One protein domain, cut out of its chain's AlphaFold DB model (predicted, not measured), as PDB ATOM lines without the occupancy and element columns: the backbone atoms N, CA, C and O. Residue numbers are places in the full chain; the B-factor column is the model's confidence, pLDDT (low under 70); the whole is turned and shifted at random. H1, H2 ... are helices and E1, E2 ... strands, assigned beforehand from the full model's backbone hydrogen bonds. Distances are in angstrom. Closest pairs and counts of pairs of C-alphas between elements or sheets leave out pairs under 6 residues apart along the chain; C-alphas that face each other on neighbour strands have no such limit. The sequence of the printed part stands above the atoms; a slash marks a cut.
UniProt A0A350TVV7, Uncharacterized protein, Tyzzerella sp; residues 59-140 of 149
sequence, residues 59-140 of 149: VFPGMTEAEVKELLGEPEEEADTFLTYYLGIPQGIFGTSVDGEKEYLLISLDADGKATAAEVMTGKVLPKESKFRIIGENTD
ATOM      1  N   VAL A  59      58.254 -34.003  11.558       89.38
ATOM      2  CA  VAL A  59      57.804 -34.710  12.757       89.38
ATOM      3  C   VAL A  59      56.290 -34.853  12.679       89.38
ATOM      4  O   VAL A  59      55.567 -33.902  12.950       89.38
ATOM      5  N   PHE A  60      55.823 -36.035  12.287       90.56
ATOM      6  CA  PHE A  60      54.394 -36.350  12.227       90.56
ATOM      7  C   PHE A  60      53.714 -36.500  13.595       90.56
ATOM      8  O   PHE A  60      52.581 -36.042  13.721       90.56
ATOM      9  N   PRO A  61      54.339 -37.105  14.627       93.38
ATOM     10  CA  PRO A  61      53.667 -37.306  15.907       93.38
ATOM     11  C   PRO A  61      53.099 -36.009  16.503       93.38
ATOM     12  O   PRO A  61      53.826 -35.035  16.701       93.38
ATOM     13  N   GLY A  62      51.803 -36.013  16.811       90.38
ATOM     14  CA  GLY A  62      51.046 -34.888  17.351       90.38
ATOM     15  C   GLY A  62      50.337 -34.009  16.314       90.38
ATOM     16  O   GLY A  62      49.492 -33.216  16.729       90.38
ATOM     17  N   MET A  63      50.630 -34.152  15.014       92.75
ATOM     18  CA  MET A  63      49.918 -33.427  13.951       92.75
ATOM     19  C   MET A  63      48.464 -33.883  13.870       92.75
ATOM     20  O   MET A  63      48.182 -35.076  13.885       92.75
ATOM     21  N   THR A  64      47.538 -32.947  13.747       95.38
ATOM     22  CA  THR A  64      46.138 -33.244  13.442       95.38
ATOM     23  C   THR A  64      45.990 -33.734  12.007       95.38
ATOM     24  O   THR A  64      46.776 -33.381  11.128       95.38
ATOM     25  N   GLU A  65      44.938 -34.500  11.743       93.81
ATOM     26  CA  GLU A  65      44.582 -34.931  10.390       93.81
ATOM     27  C   GLU A  65      44.544 -33.771   9.374       93.81
ATOM     28  O   GLU A  65      45.058 -33.895   8.262       93.81
ATOM     29  N   ALA A  66      44.014 -32.610   9.775       93.88
ATOM     30  CA  ALA A  66      43.967 -31.413   8.938       93.88
ATOM     31  C   ALA A  66      45.366 -30.877   8.590       93.88
ATOM     32  O   ALA A  66      45.605 -30.517   7.441       93.88
ATOM     33  N   GLU A  67      46.302 -30.865   9.543       92.06
ATOM     34  CA  GLU A  67      47.695 -30.463   9.293       92.06
ATOM     35  C   GLU A  67      48.405 -31.457   8.365       92.06
ATOM     36  O   GLU A  67      49.164 -31.053   7.481       92.06
ATOM     37  N   VAL A  68      48.128 -32.759   8.511       94.50
ATOM     38  CA  VAL A  68      48.660 -33.777   7.595       94.50
ATOM     39  C   VAL A  68      48.115 -33.569   6.178       94.50
ATOM     40  O   VAL A  68      48.890 -33.596   5.220       94.50
ATOM     41  N   LYS A  69      46.814 -33.294   6.032       94.44
ATOM     42  CA  LYS A  69      46.177 -32.999   4.738       94.44
ATOM     43  C   LYS A  69      46.646 -31.676   4.134       94.44
ATOM     44  O   LYS A  69      46.812 -31.588   2.923       94.44
ATOM     45  N   GLU A  70      46.932 -30.660   4.941       91.25
ATOM     46  CA  GLU A  70      47.543 -29.420   4.454       91.25
ATOM     47  C   GLU A  70      48.956 -29.678   3.904       91.25
ATOM     48  O   GLU A  70      49.337 -29.141   2.861       91.25
ATOM     49  N   LEU A  71      49.721 -30.554   4.563       93.31
ATOM     50  CA  LEU A  71      51.084 -30.896   4.166       93.31
ATOM     51  C   LEU A  71      51.151 -31.798   2.925       93.31
ATOM     52  O   LEU A  71      52.022 -31.597   2.072       93.31
ATOM     53  N   LEU A  72      50.290 -32.817   2.854       94.75
ATOM     54  CA  LEU A  72      50.371 -33.926   1.893       94.75
ATOM     55  C   LEU A  72      49.209 -33.962   0.890       94.75
ATOM     56  O   LEU A  72      49.227 -34.764  -0.044       94.75
ATOM     57  N   GLY A  73      48.215 -33.093   1.045       94.06
ATOM     58  CA  GLY A  73      46.968 -33.160   0.294       94.06
ATOM     59  C   GLY A  73      46.068 -34.316   0.737       94.06
ATOM     60  O   GLY A  73      46.281 -34.956   1.772       94.06
ATOM     61  N   GLU A  74      45.054 -34.580  -0.086       94.50
ATOM     62  CA  GLU A  74      44.068 -35.633   0.163       94.50
ATOM     63  C   GLU A  74      44.699 -37.034   0.078       94.50
ATOM     64  O   GLU A  74      45.433 -37.317  -0.879       94.50
ATOM     65  N   PRO A  75      44.424 -37.920   1.050       94.06
ATOM     66  CA  PRO A  75      44.904 -39.295   1.030       94.06
ATOM     67  C   PRO A  75      44.106 -40.161   0.047       94.06
ATOM     68  O   PRO A  75      42.932 -39.918  -0.232       94.06
ATOM     69  N   GLU A  76      44.716 -41.239  -0.452       92.88
ATOM     70  CA  GLU A  76      43.986 -42.223  -1.256       92.88
ATOM     71  C   GLU A  76      43.080 -43.125  -0.398       92.88
ATOM     72  O   GLU A  76      42.108 -43.698  -0.907       92.88
ATOM     73  N   GLU A  77      43.367 -43.257   0.898       91.62
ATOM     74  CA  GLU A  77      42.478 -43.866   1.888       91.62
ATOM     75  C   GLU A  77      42.537 -43.125   3.217       91.62
ATOM     76  O   GLU A  77      43.612 -42.812   3.722       91.62
ATOM     77  N   GLU A  78      41.360 -42.911   3.786       93.31
ATOM     78  CA  GLU A  78      41.150 -42.263   5.067       93.31
ATOM     79  C   GLU A  78      40.257 -43.160   5.916       93.31
ATOM     80  O   GLU A  78      39.193 -43.595   5.467       93.31
ATOM     81  N   ALA A  79      40.731 -43.460   7.117       90.50
ATOM     82  CA  ALA A  79      40.038 -44.230   8.128       90.50
ATOM     83  C   ALA A  79      40.293 -43.593   9.498       90.50
ATOM     84  O   ALA A  79      41.307 -42.926   9.695       90.50
ATOM     85  N   ASP A  80      39.434 -43.885  10.475       89.44
ATOM     86  CA  ASP A  80      39.504 -43.302  11.825       89.44
ATOM     87  C   ASP A  80      40.868 -43.488  12.516       89.44
ATOM     88  O   ASP A  80      41.229 -42.737  13.415       89.44
ATOM     89  N   THR A  81      41.628 -44.513  12.118       92.31
ATOM     90  CA  THR A  81      42.906 -44.883  12.743       92.31
ATOM     91  C   THR A  81      44.117 -44.679  11.840       92.31
ATOM     92  O   THR A  81      45.246 -44.858  12.301       92.31
ATOM     93  N   PHE A  82      43.930 -44.331  10.562       94.44
ATOM     94  CA  PHE A  82      45.052 -44.107   9.654       94.44
ATOM     95  C   PHE A  82      44.676 -43.355   8.374       94.44
ATOM     96  O   PHE A  82      43.566 -43.458   7.856       94.44
ATOM     97  N   LEU A  83      45.678 -42.693   7.798       95.06
ATOM     98  CA  LEU A  83      45.659 -42.178   6.431       95.06
ATOM     99  C   LEU A  83      46.670 -42.955   5.592       95.06
ATOM    100  O   LEU A  83      47.761 -43.274   6.068       95.06
ATOM    101  N   THR A  84      46.338 -43.226   4.334       95.06
ATOM    102  CA  THR A  84      47.233 -43.930   3.411       95.06
ATOM    103  C   THR A  84      47.480 -43.098   2.168       95.06
ATOM    104  O   THR A  84      46.533 -42.708   1.481       95.06
ATOM    105  N   TYR A  85      48.760 -42.906   1.849       94.38
ATOM    106  CA  TYR A  85      49.204 -42.240   0.635       94.38
ATOM    107  C   TYR A  85      49.936 -43.201  -0.301       94.38
ATOM    108  O   TYR A  85      50.927 -43.813   0.092       94.38
ATOM    109  N   TYR A  86      49.502 -43.331  -1.551       92.31
ATOM    110  CA  TYR A  86      50.172 -44.177  -2.540       92.31
ATOM    111  C   TYR A  86      51.526 -43.584  -2.943       92.31
ATOM    112  O   TYR A  86      51.614 -42.405  -3.297       92.31
ATOM    113  N   LEU A  87      52.578 -44.408  -2.907       91.50
ATOM    114  CA  LEU A  87      53.938 -43.997  -3.259       91.50
ATOM    115  C   LEU A  87      54.343 -44.449  -4.659       91.50
ATOM    116  O   LEU A  87      55.024 -43.701  -5.364       91.50
ATOM    117  N   GLY A  88      53.953 -45.664  -5.047       87.88
ATOM    118  CA  GLY A  88      54.385 -46.265  -6.303       87.88
ATOM    119  C   GLY A  88      54.606 -47.772  -6.220       87.88
ATOM    120  O   GLY A  88      54.290 -48.418  -5.222       87.88
ATOM    121  N   ILE A  89      55.172 -48.327  -7.290       84.75
ATOM    122  CA  ILE A  89      55.653 -49.716  -7.349       84.75
ATOM    123  C   ILE A  89      57.182 -49.694  -7.247       84.75
ATOM    124  O   ILE A  89      57.802 -48.999  -8.061       84.75
ATOM    125  N   PRO A  90      57.804 -50.460  -6.328       77.06
ATOM    126  CA  PRO A  90      59.254 -50.575  -6.209       77.06
ATOM    127  C   PRO A  90      59.933 -50.762  -7.567       77.06
ATOM    128  O   PRO A  90      59.592 -51.648  -8.355       77.06
ATOM    129  N   GLN A  91      60.895 -49.890  -7.855       71.50
ATOM    130  CA  GLN A  91      61.664 -49.934  -9.093       71.50
ATOM    131  C   GLN A  91      63.019 -50.584  -8.837       71.50
ATOM    132  O   GLN A  91      63.697 -50.279  -7.855       71.50
ATOM    133  N   GLY A  92      63.438 -51.458  -9.749       65.12
ATOM    134  CA  GLY A  92      64.788 -52.001  -9.743       65.12
ATOM    135  C   GLY A  92      65.830 -50.932 -10.087       65.12
ATOM    136  O   GLY A  92      65.513 -49.833 -10.540       65.12
ATOM    137  N   ILE A  93      67.106 -51.296  -9.959       61.34
ATOM    138  CA  ILE A  93      68.285 -50.454 -10.257       61.34
ATOM    139  C   ILE A  93      68.323 -49.835 -11.672       61.34
ATOM    140  O   ILE A  93      69.099 -48.911 -11.901       61.34
ATOM    141  N   PHE A  94      67.478 -50.291 -12.603       59.88
ATOM    142  CA  PHE A  94      67.358 -49.754 -13.966       59.88
ATOM    143  C   PHE A  94      66.026 -49.041 -14.251       59.88
ATOM    144  O   PHE A  94      65.727 -48.757 -15.407       59.88
ATOM    145  N   GLY A  95      65.211 -48.752 -13.229       56.22
ATOM    146  CA  GLY A  95      63.896 -48.130 -13.427       56.22
ATOM    147  C   GLY A  95      62.879 -49.055 -14.101       56.22
ATOM    148  O   GLY A  95      61.918 -48.588 -14.701       56.22
ATOM    149  N   THR A  96      63.118 -50.365 -14.050       57.09
ATOM    150  CA  THR A  96      62.133 -51.379 -14.416       57.09
ATOM    151  C   THR A  96      61.308 -51.705 -13.184       57.09
ATOM    152  O   THR A  96      61.888 -52.003 -12.132       57.09
ATOM    153  N   SER A  97      59.981 -51.695 -13.318       58.06
ATOM    154  CA  SER A  97      59.094 -52.247 -12.297       58.06
ATOM    155  C   SER A  97      59.536 -53.667 -11.995       58.06
ATOM    156  O   SER A  97      59.624 -54.503 -12.894       58.06
ATOM    157  N   VAL A  98      59.882 -53.912 -10.738       60.88
ATOM    158  CA  VAL A  98      60.002 -55.278 -10.243       60.88
ATOM    159  C   VAL A  98      58.568 -55.769 -10.040       60.88
ATOM    160  O   VAL A  98      57.702 -54.945  -9.734       60.88
ATOM    161  N   ASP A  99      58.295 -57.066 -10.213       60.91
ATOM    162  CA  ASP A  99      57.088 -57.674  -9.632       60.91
ATOM    163  C   ASP A  99      57.174 -57.453  -8.119       60.91
ATOM    164  O   ASP A  99      57.843 -58.176  -7.383       60.91
ATOM    165  N   GLY A 100      56.615 -56.331  -7.690       63.81
ATOM    166  CA  GLY A 100      56.830 -55.729  -6.395       63.81
ATOM    167  C   GLY A 100      55.511 -55.167  -5.920       63.81
ATOM    168  O   GLY A 100      54.750 -54.567  -6.682       63.81
ATOM    169  N   GLU A 101      55.217 -55.407  -4.653       76.00
ATOM    170  CA  GLU A 101      54.011 -54.883  -4.034       76.00
ATOM    171  C   GLU A 101      54.024 -53.362  -4.052       76.00
ATOM    172  O   GLU A 101      55.054 -52.731  -3.834       76.00
ATOM    173  N   LYS A 102      52.849 -52.779  -4.285       86.56
ATOM    174  CA  LYS A 102      52.631 -51.342  -4.151       86.56
ATOM    175  C   LYS A 102      53.078 -50.869  -2.767       86.56
ATOM    176  O   LYS A 102      52.767 -51.514  -1.763       86.56
ATOM    177  N   GLU A 103      53.766 -49.740  -2.739       89.25
ATOM    178  CA  GLU A 103      54.196 -49.069  -1.520       89.25
ATOM    179  C   GLU A 103      53.290 -47.887  -1.201       89.25
ATOM    180  O   GLU A 103      52.783 -47.185  -2.086       89.25
ATOM    181  N   TYR A 104      53.127 -47.664   0.094       92.75
ATOM    182  CA  TYR A 104      52.267 -46.646   0.659       92.75
ATOM    183  C   TYR A 104      52.964 -45.983   1.846       92.75
ATOM    184  O   TYR A 104      53.700 -46.635   2.583       92.75
ATOM    185  N   LEU A 105      52.718 -44.695   2.049       94.94
ATOM    186  CA  LEU A 105      53.003 -44.010   3.301       94.94
ATOM    187  C   LEU A 105      51.756 -44.125   4.177       94.94
ATOM    188  O   LEU A 105      50.701 -43.602   3.820       94.94
ATOM    189  N   LEU A 106      51.888 -44.814   5.304       96.19
ATOM    190  CA  LEU A 106      50.850 -44.941   6.314       96.19
ATOM    191  C   LEU A 106      51.096 -43.909   7.414       96.19
ATOM    192  O   LEU A 106      52.162 -43.909   8.030       96.19
ATOM    193  N   ILE A 107      50.107 -43.062   7.680       96.62
ATOM    194  CA  ILE A 107      50.078 -42.181   8.848       96.62
ATOM    195  C   ILE A 107      49.110 -42.790   9.857       96.62
ATOM    196  O   ILE A 107      47.916 -42.853   9.589       96.62
ATOM    197  N   SER A 108      49.605 -43.254  11.001       95.44
ATOM    198  CA  SER A 108      48.759 -43.810  12.064       95.44
ATOM    199  C   SER A 108      48.180 -42.695  12.923       95.44
ATOM    200  O   SER A 108      48.918 -41.796  13.316       95.44
ATOM    201  N   LEU A 109      46.895 -42.774  13.259       96.12
ATOM    202  CA  LEU A 109      46.179 -41.795  14.076       96.12
ATOM    203  C   LEU A 109      45.823 -42.387  15.448       96.12
ATOM    204  O   LEU A 109      45.581 -43.589  15.575       96.12
ATOM    205  N   ASP A 110      45.809 -41.551  16.483       94.94
ATOM    206  CA  ASP A 110      45.226 -41.881  17.782       94.94
ATOM    207  C   ASP A 110      43.708 -41.622  17.814       94.94
ATOM    208  O   ASP A 110      43.104 -41.174  16.842       94.94
ATOM    209  N   ALA A 111      43.080 -41.908  18.957       93.06
ATOM    210  CA  ALA A 111      41.644 -41.716  19.154       93.06
ATOM    211  C   ALA A 111      41.190 -40.244  19.065       93.06
ATOM    212  O   ALA A 111      39.998 -39.995  18.896       93.06
ATOM    213  N   ASP A 112      42.117 -39.289  19.180       93.19
ATOM    214  CA  ASP A 112      41.852 -37.855  19.050       93.19
ATOM    215  C   ASP A 112      42.095 -37.354  17.609       93.19
ATOM    216  O   ASP A 112      42.016 -36.149  17.353       93.19
ATOM    217  N   GLY A 113      42.404 -38.253  16.664       91.38
ATOM    218  CA  GLY A 113      42.683 -37.920  15.265       91.38
ATOM    219  C   GLY A 113      44.058 -37.283  15.049       91.38
ATOM    220  O   GLY A 113      44.260 -36.549  14.076       91.38
ATOM    221  N   LYS A 114      45.010 -37.512  15.962       95.25
ATOM    222  CA  LYS A 114      46.385 -37.021  15.834       95.25
ATOM    223  C   LYS A 114      47.320 -38.116  15.363       95.25
ATOM    224  O   LYS A 114      47.271 -39.249  15.831       95.25
ATOM    225  N   ALA A 115      48.227 -37.754  14.472       95.19
ATOM    226  CA  ALA A 115      49.266 -38.631  13.987       95.19
ATOM    227  C   ALA A 115      50.154 -39.115  15.141       95.19
ATOM    228  O   ALA A 115      50.575 -38.346  16.002       95.19
ATOM    229  N   THR A 116      50.458 -40.403  15.146       95.31
ATOM    230  CA  THR A 116      51.325 -41.066  16.129       95.31
ATOM    231  C   THR A 116      52.593 -41.604  15.482       95.31
ATOM    232  O   THR A 116      53.642 -41.633  16.123       95.31
ATOM    233  N   ALA A 117      52.511 -41.986  14.206       93.69
ATOM    234  CA  ALA A 117      53.617 -42.500  13.416       93.69
ATOM    235  C   ALA A 117      53.384 -42.248  11.920       93.69
ATOM    236  O   ALA A 117      52.252 -42.047  11.479       93.69
ATOM    237  N   ALA A 118      54.475 -42.275  11.157       94.94
ATOM    238  CA  ALA A 118      54.480 -42.199   9.704       94.94
ATOM    239  C   ALA A 118      55.503 -43.204   9.165       94.94
ATOM    240  O   ALA A 118      56.691 -43.088   9.463       94.94
ATOM    241  N   GLU A 119      55.051 -44.196   8.401       93.25
ATOM    242  CA  GLU A 119      55.885 -45.322   7.971       93.25
ATOM    243  C   GLU A 119      55.621 -45.696   6.513       93.25
ATOM    244  O   GLU A 119      54.487 -45.651   6.034       93.25
ATOM    245  N   VAL A 120      56.674 -46.099   5.796       92.31
ATOM    246  CA  VAL A 120      56.529 -46.695   4.462       92.31
ATOM    247  C   VAL A 120      56.216 -48.177   4.622       92.31
ATOM    248  O   VAL A 120      56.964 -48.915   5.259       92.31
ATOM    249  N   MET A 121      55.112 -48.610   4.024       89.19
ATOM    250  CA  MET A 121      54.591 -49.967   4.115       89.19
ATOM    251  C   MET A 121      54.275 -50.527   2.730       89.19
ATOM    252  O   MET A 121      53.836 -49.801   1.835       89.19
ATOM    253  N   THR A 122      54.460 -51.836   2.548       86.62
ATOM    254  CA  THR A 122      53.944 -52.535   1.362       86.62
ATOM    255  C   THR A 122      52.474 -52.901   1.560       86.62
ATOM    256  O   THR A 122      52.003 -53.063   2.689       86.62
ATOM    257  N   GLY A 123      51.736 -53.064   0.461       79.25
ATOM    258  CA  GLY A 123      50.301 -53.362   0.500       79.25
ATOM    259  C   GLY A 123      49.913 -54.544   1.404       79.25
ATOM    260  O   GLY A 123      48.880 -54.480   2.068       79.25
ATOM    261  N   LYS A 124      50.745 -55.594   1.506       75.69
ATOM    262  CA  LYS A 124      50.447 -56.764   2.357       75.69
ATOM    263  C   LYS A 124      50.562 -56.500   3.860       75.69
ATOM    264  O   LYS A 124      49.930 -57.208   4.646       75.69
ATOM    265  N   VAL A 125      51.358 -55.511   4.269       81.75
ATOM    266  CA  VAL A 125      51.580 -55.184   5.689       81.75
ATOM    267  C   VAL A 125      50.726 -54.016   6.186       81.75
ATOM    268  O   VAL A 125      50.750 -53.727   7.378       81.75
ATOM    269  N   LEU A 126      49.915 -53.404   5.313       84.44
ATOM    270  CA  LEU A 126      48.919 -52.401   5.702       84.44
ATOM    271  C   LEU A 126      47.927 -52.945   6.751       84.44
ATOM    272  O   LEU A 126      47.752 -54.163   6.868       84.44
ATOM    273  N   PRO A 127      47.230 -52.081   7.513       84.44
ATOM    274  CA  PRO A 127      46.172 -52.511   8.425       84.44
ATOM    275  C   PRO A 127      45.136 -53.408   7.729       84.44
ATOM    276  O   PRO A 127      44.815 -53.196   6.564       84.44
ATOM    277  N   LYS A 128      44.594 -54.415   8.430       81.81
ATOM    278  CA  LYS A 128      43.590 -55.345   7.858       81.81
ATOM    279  C   LYS A 128      42.330 -54.638   7.354       81.81
ATOM    280  O   LYS A 128      41.719 -55.102   6.403       81.81
ATOM    281  N   GLU A 129      41.990 -53.521   7.989       81.31
ATOM    282  CA  GLU A 129      40.868 -52.656   7.620       81.31
ATOM    283  C   GLU A 129      41.132 -51.868   6.321       81.31
ATOM    284  O   GLU A 129      40.204 -51.307   5.750       81.31
ATOM    285  N   SER A 130      42.381 -51.812   5.833       77.12
ATOM    286  CA  SER A 130      42.716 -51.087   4.605       77.12
ATOM    287  C   SER A 130      42.153 -51.790   3.376       77.12
ATOM    288  O   SER A 130      42.470 -52.950   3.083       77.12
ATOM    289  N   LYS A 131      41.404 -51.042   2.564       78.88
ATOM    290  CA  LYS A 131      40.880 -51.504   1.275       78.88
ATOM    291  C   LYS A 131      41.994 -51.960   0.332       78.88
ATOM    292  O   LYS A 131      41.785 -52.871  -0.465       78.88
ATOM    293  N   PHE A 132      43.187 -51.364   0.422       76.94
ATOM    294  CA  PHE A 132      44.324 -51.734  -0.421       76.94
ATOM    295  C   PHE A 132      44.894 -53.105  -0.068       76.94
ATOM    296  O   PHE A 132      45.334 -53.823  -0.968       76.94
ATOM    297  N   ARG A 133      44.829 -53.498   1.209       76.38
ATOM    298  CA  ARG A 133      45.193 -54.847   1.646       76.38
ATOM    299  C   ARG A 133      44.165 -55.876   1.190       76.38
ATOM    300  O   ARG A 133      44.540 -56.887   0.609       76.38
ATOM    301  N   ILE A 134      42.879 -55.585   1.386       69.56
ATOM    302  CA  ILE A 134      41.772 -56.494   1.042       69.56
ATOM    303  C   ILE A 134      41.742 -56.800  -0.464       69.56
ATOM    304  O   ILE A 134      41.555 -57.945  -0.870       69.56
ATOM    305  N   ILE A 135      41.955 -55.786  -1.310       63.50
ATOM    306  CA  ILE A 135      41.964 -55.968  -2.770       63.50
ATOM    307  C   ILE A 135      43.181 -56.792  -3.221       63.50
ATOM    308  O   ILE A 135      43.054 -57.578  -4.155       63.50
ATOM    309  N   GLY A 136      44.338 -56.634  -2.567       56.59
ATOM    310  CA  GLY A 136      45.537 -57.429  -2.857       56.59
ATOM    311  C   GLY A 136      45.444 -58.884  -2.383       56.59
ATOM    312  O   GLY A 136      45.979 -59.767  -3.040       56.59
ATOM    313  N   GLU A 137      44.735 -59.147  -1.281       56.25
ATOM    314  CA  GLU A 137      44.504 -60.504  -0.759       56.25
ATOM    315  C   GLU A 137      43.606 -61.325  -1.703       56.25
ATOM    316  O   GLU A 137      43.882 -62.487  -1.986       56.25
ATOM    317  N   ASN A 138      42.585 -60.699  -2.295       48.66
ATOM    318  CA  ASN A 138      41.600 -61.389  -3.136       48.66
ATOM    319  C   ASN A 138      42.104 -61.743  -4.555       48.66
ATOM    320  O   ASN A 138      41.412 -62.429  -5.306       48.66
ATOM    321  N   THR A 139      43.285 -61.265  -4.965       50.78
ATOM    322  CA  THR A 139      43.871 -61.600  -6.278       50.78
ATOM    323  C   THR A 139      44.785 -62.823  -6.259       50.78
ATOM    324  O   THR A 139      44.971 -63.426  -7.315       50.78
ATOM    325  N   ASP A 140      45.304 -63.222  -5.093       51.66
ATOM    326  CA  ASP A 140      46.199 -64.384  -4.966       51.66
ATOM    327  C   ASP A 140      45.418 -65.705  -4.771       51.66
ATOM    328  O   ASP A 140      45.884 -66.766  -5.189       51.66
TER     329      ASP A 140
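AT A GLANCE: This is residues 59 to 140 of the 149 residues of an uncharacterized protein of Tyzzerella sp (UniProt A0A350TVV7). A twisted four-stranded sheet has helix H1 over it, along its strands; H2 only grazes it, and a long loop, residues 89 to 102, reaches beyond E2 and E3. The printed part has 82 residues, mixed helices and strands: H1, E1, E2, E3, E4, H2. E1 - E2 - E3 - E4 is a meander, each strand antiparallel to the one before. It is only just compact, close to loose: radius of gyration of the C-alphas 13.6 A, spans 39 by 29 by 18 A.

HOW THE PARTS SIT: Hairpins join E1, residues 77 to 79, to E2, 82 to 88, E2 to E3, 103 to 109, and E3 to E4, 115 to 122. Within hydrogen-bond range are N 79 and O 82, 2.9 A, N 85 and O 105, 2.9 A, and N 106 and O 119, 2.8 A. H1, residues 65 to 72, is on the sheet, height over the sheet 9.9 A; its closest C-alphas to E4 are Glu 65 and Ala 115, 7.0 A. H2, residues 131 to 140, only grazes the sheet with residues 131 to 133. Every O i to N i+4 pair is within range in H1, 4 of 6 in H2.

IN THESE COORDINATES: H1 begins at C-alpha 65 (44.582, -34.931, 10.390); H2, 15.3 A, ends at C-alpha 140 (46.199, -64.384, -4.966). E2 spans 18.6 A, E3 19.0 A and E4 19.4 A.

THE WHOLE: The farthest C-alphas, Phe 94 and Asp 112, are 43.4 A apart. The printed part has no cut; E2 to E3 is a long link. pLDDT is under 70 at residues 92 to 100 and 134 to 140.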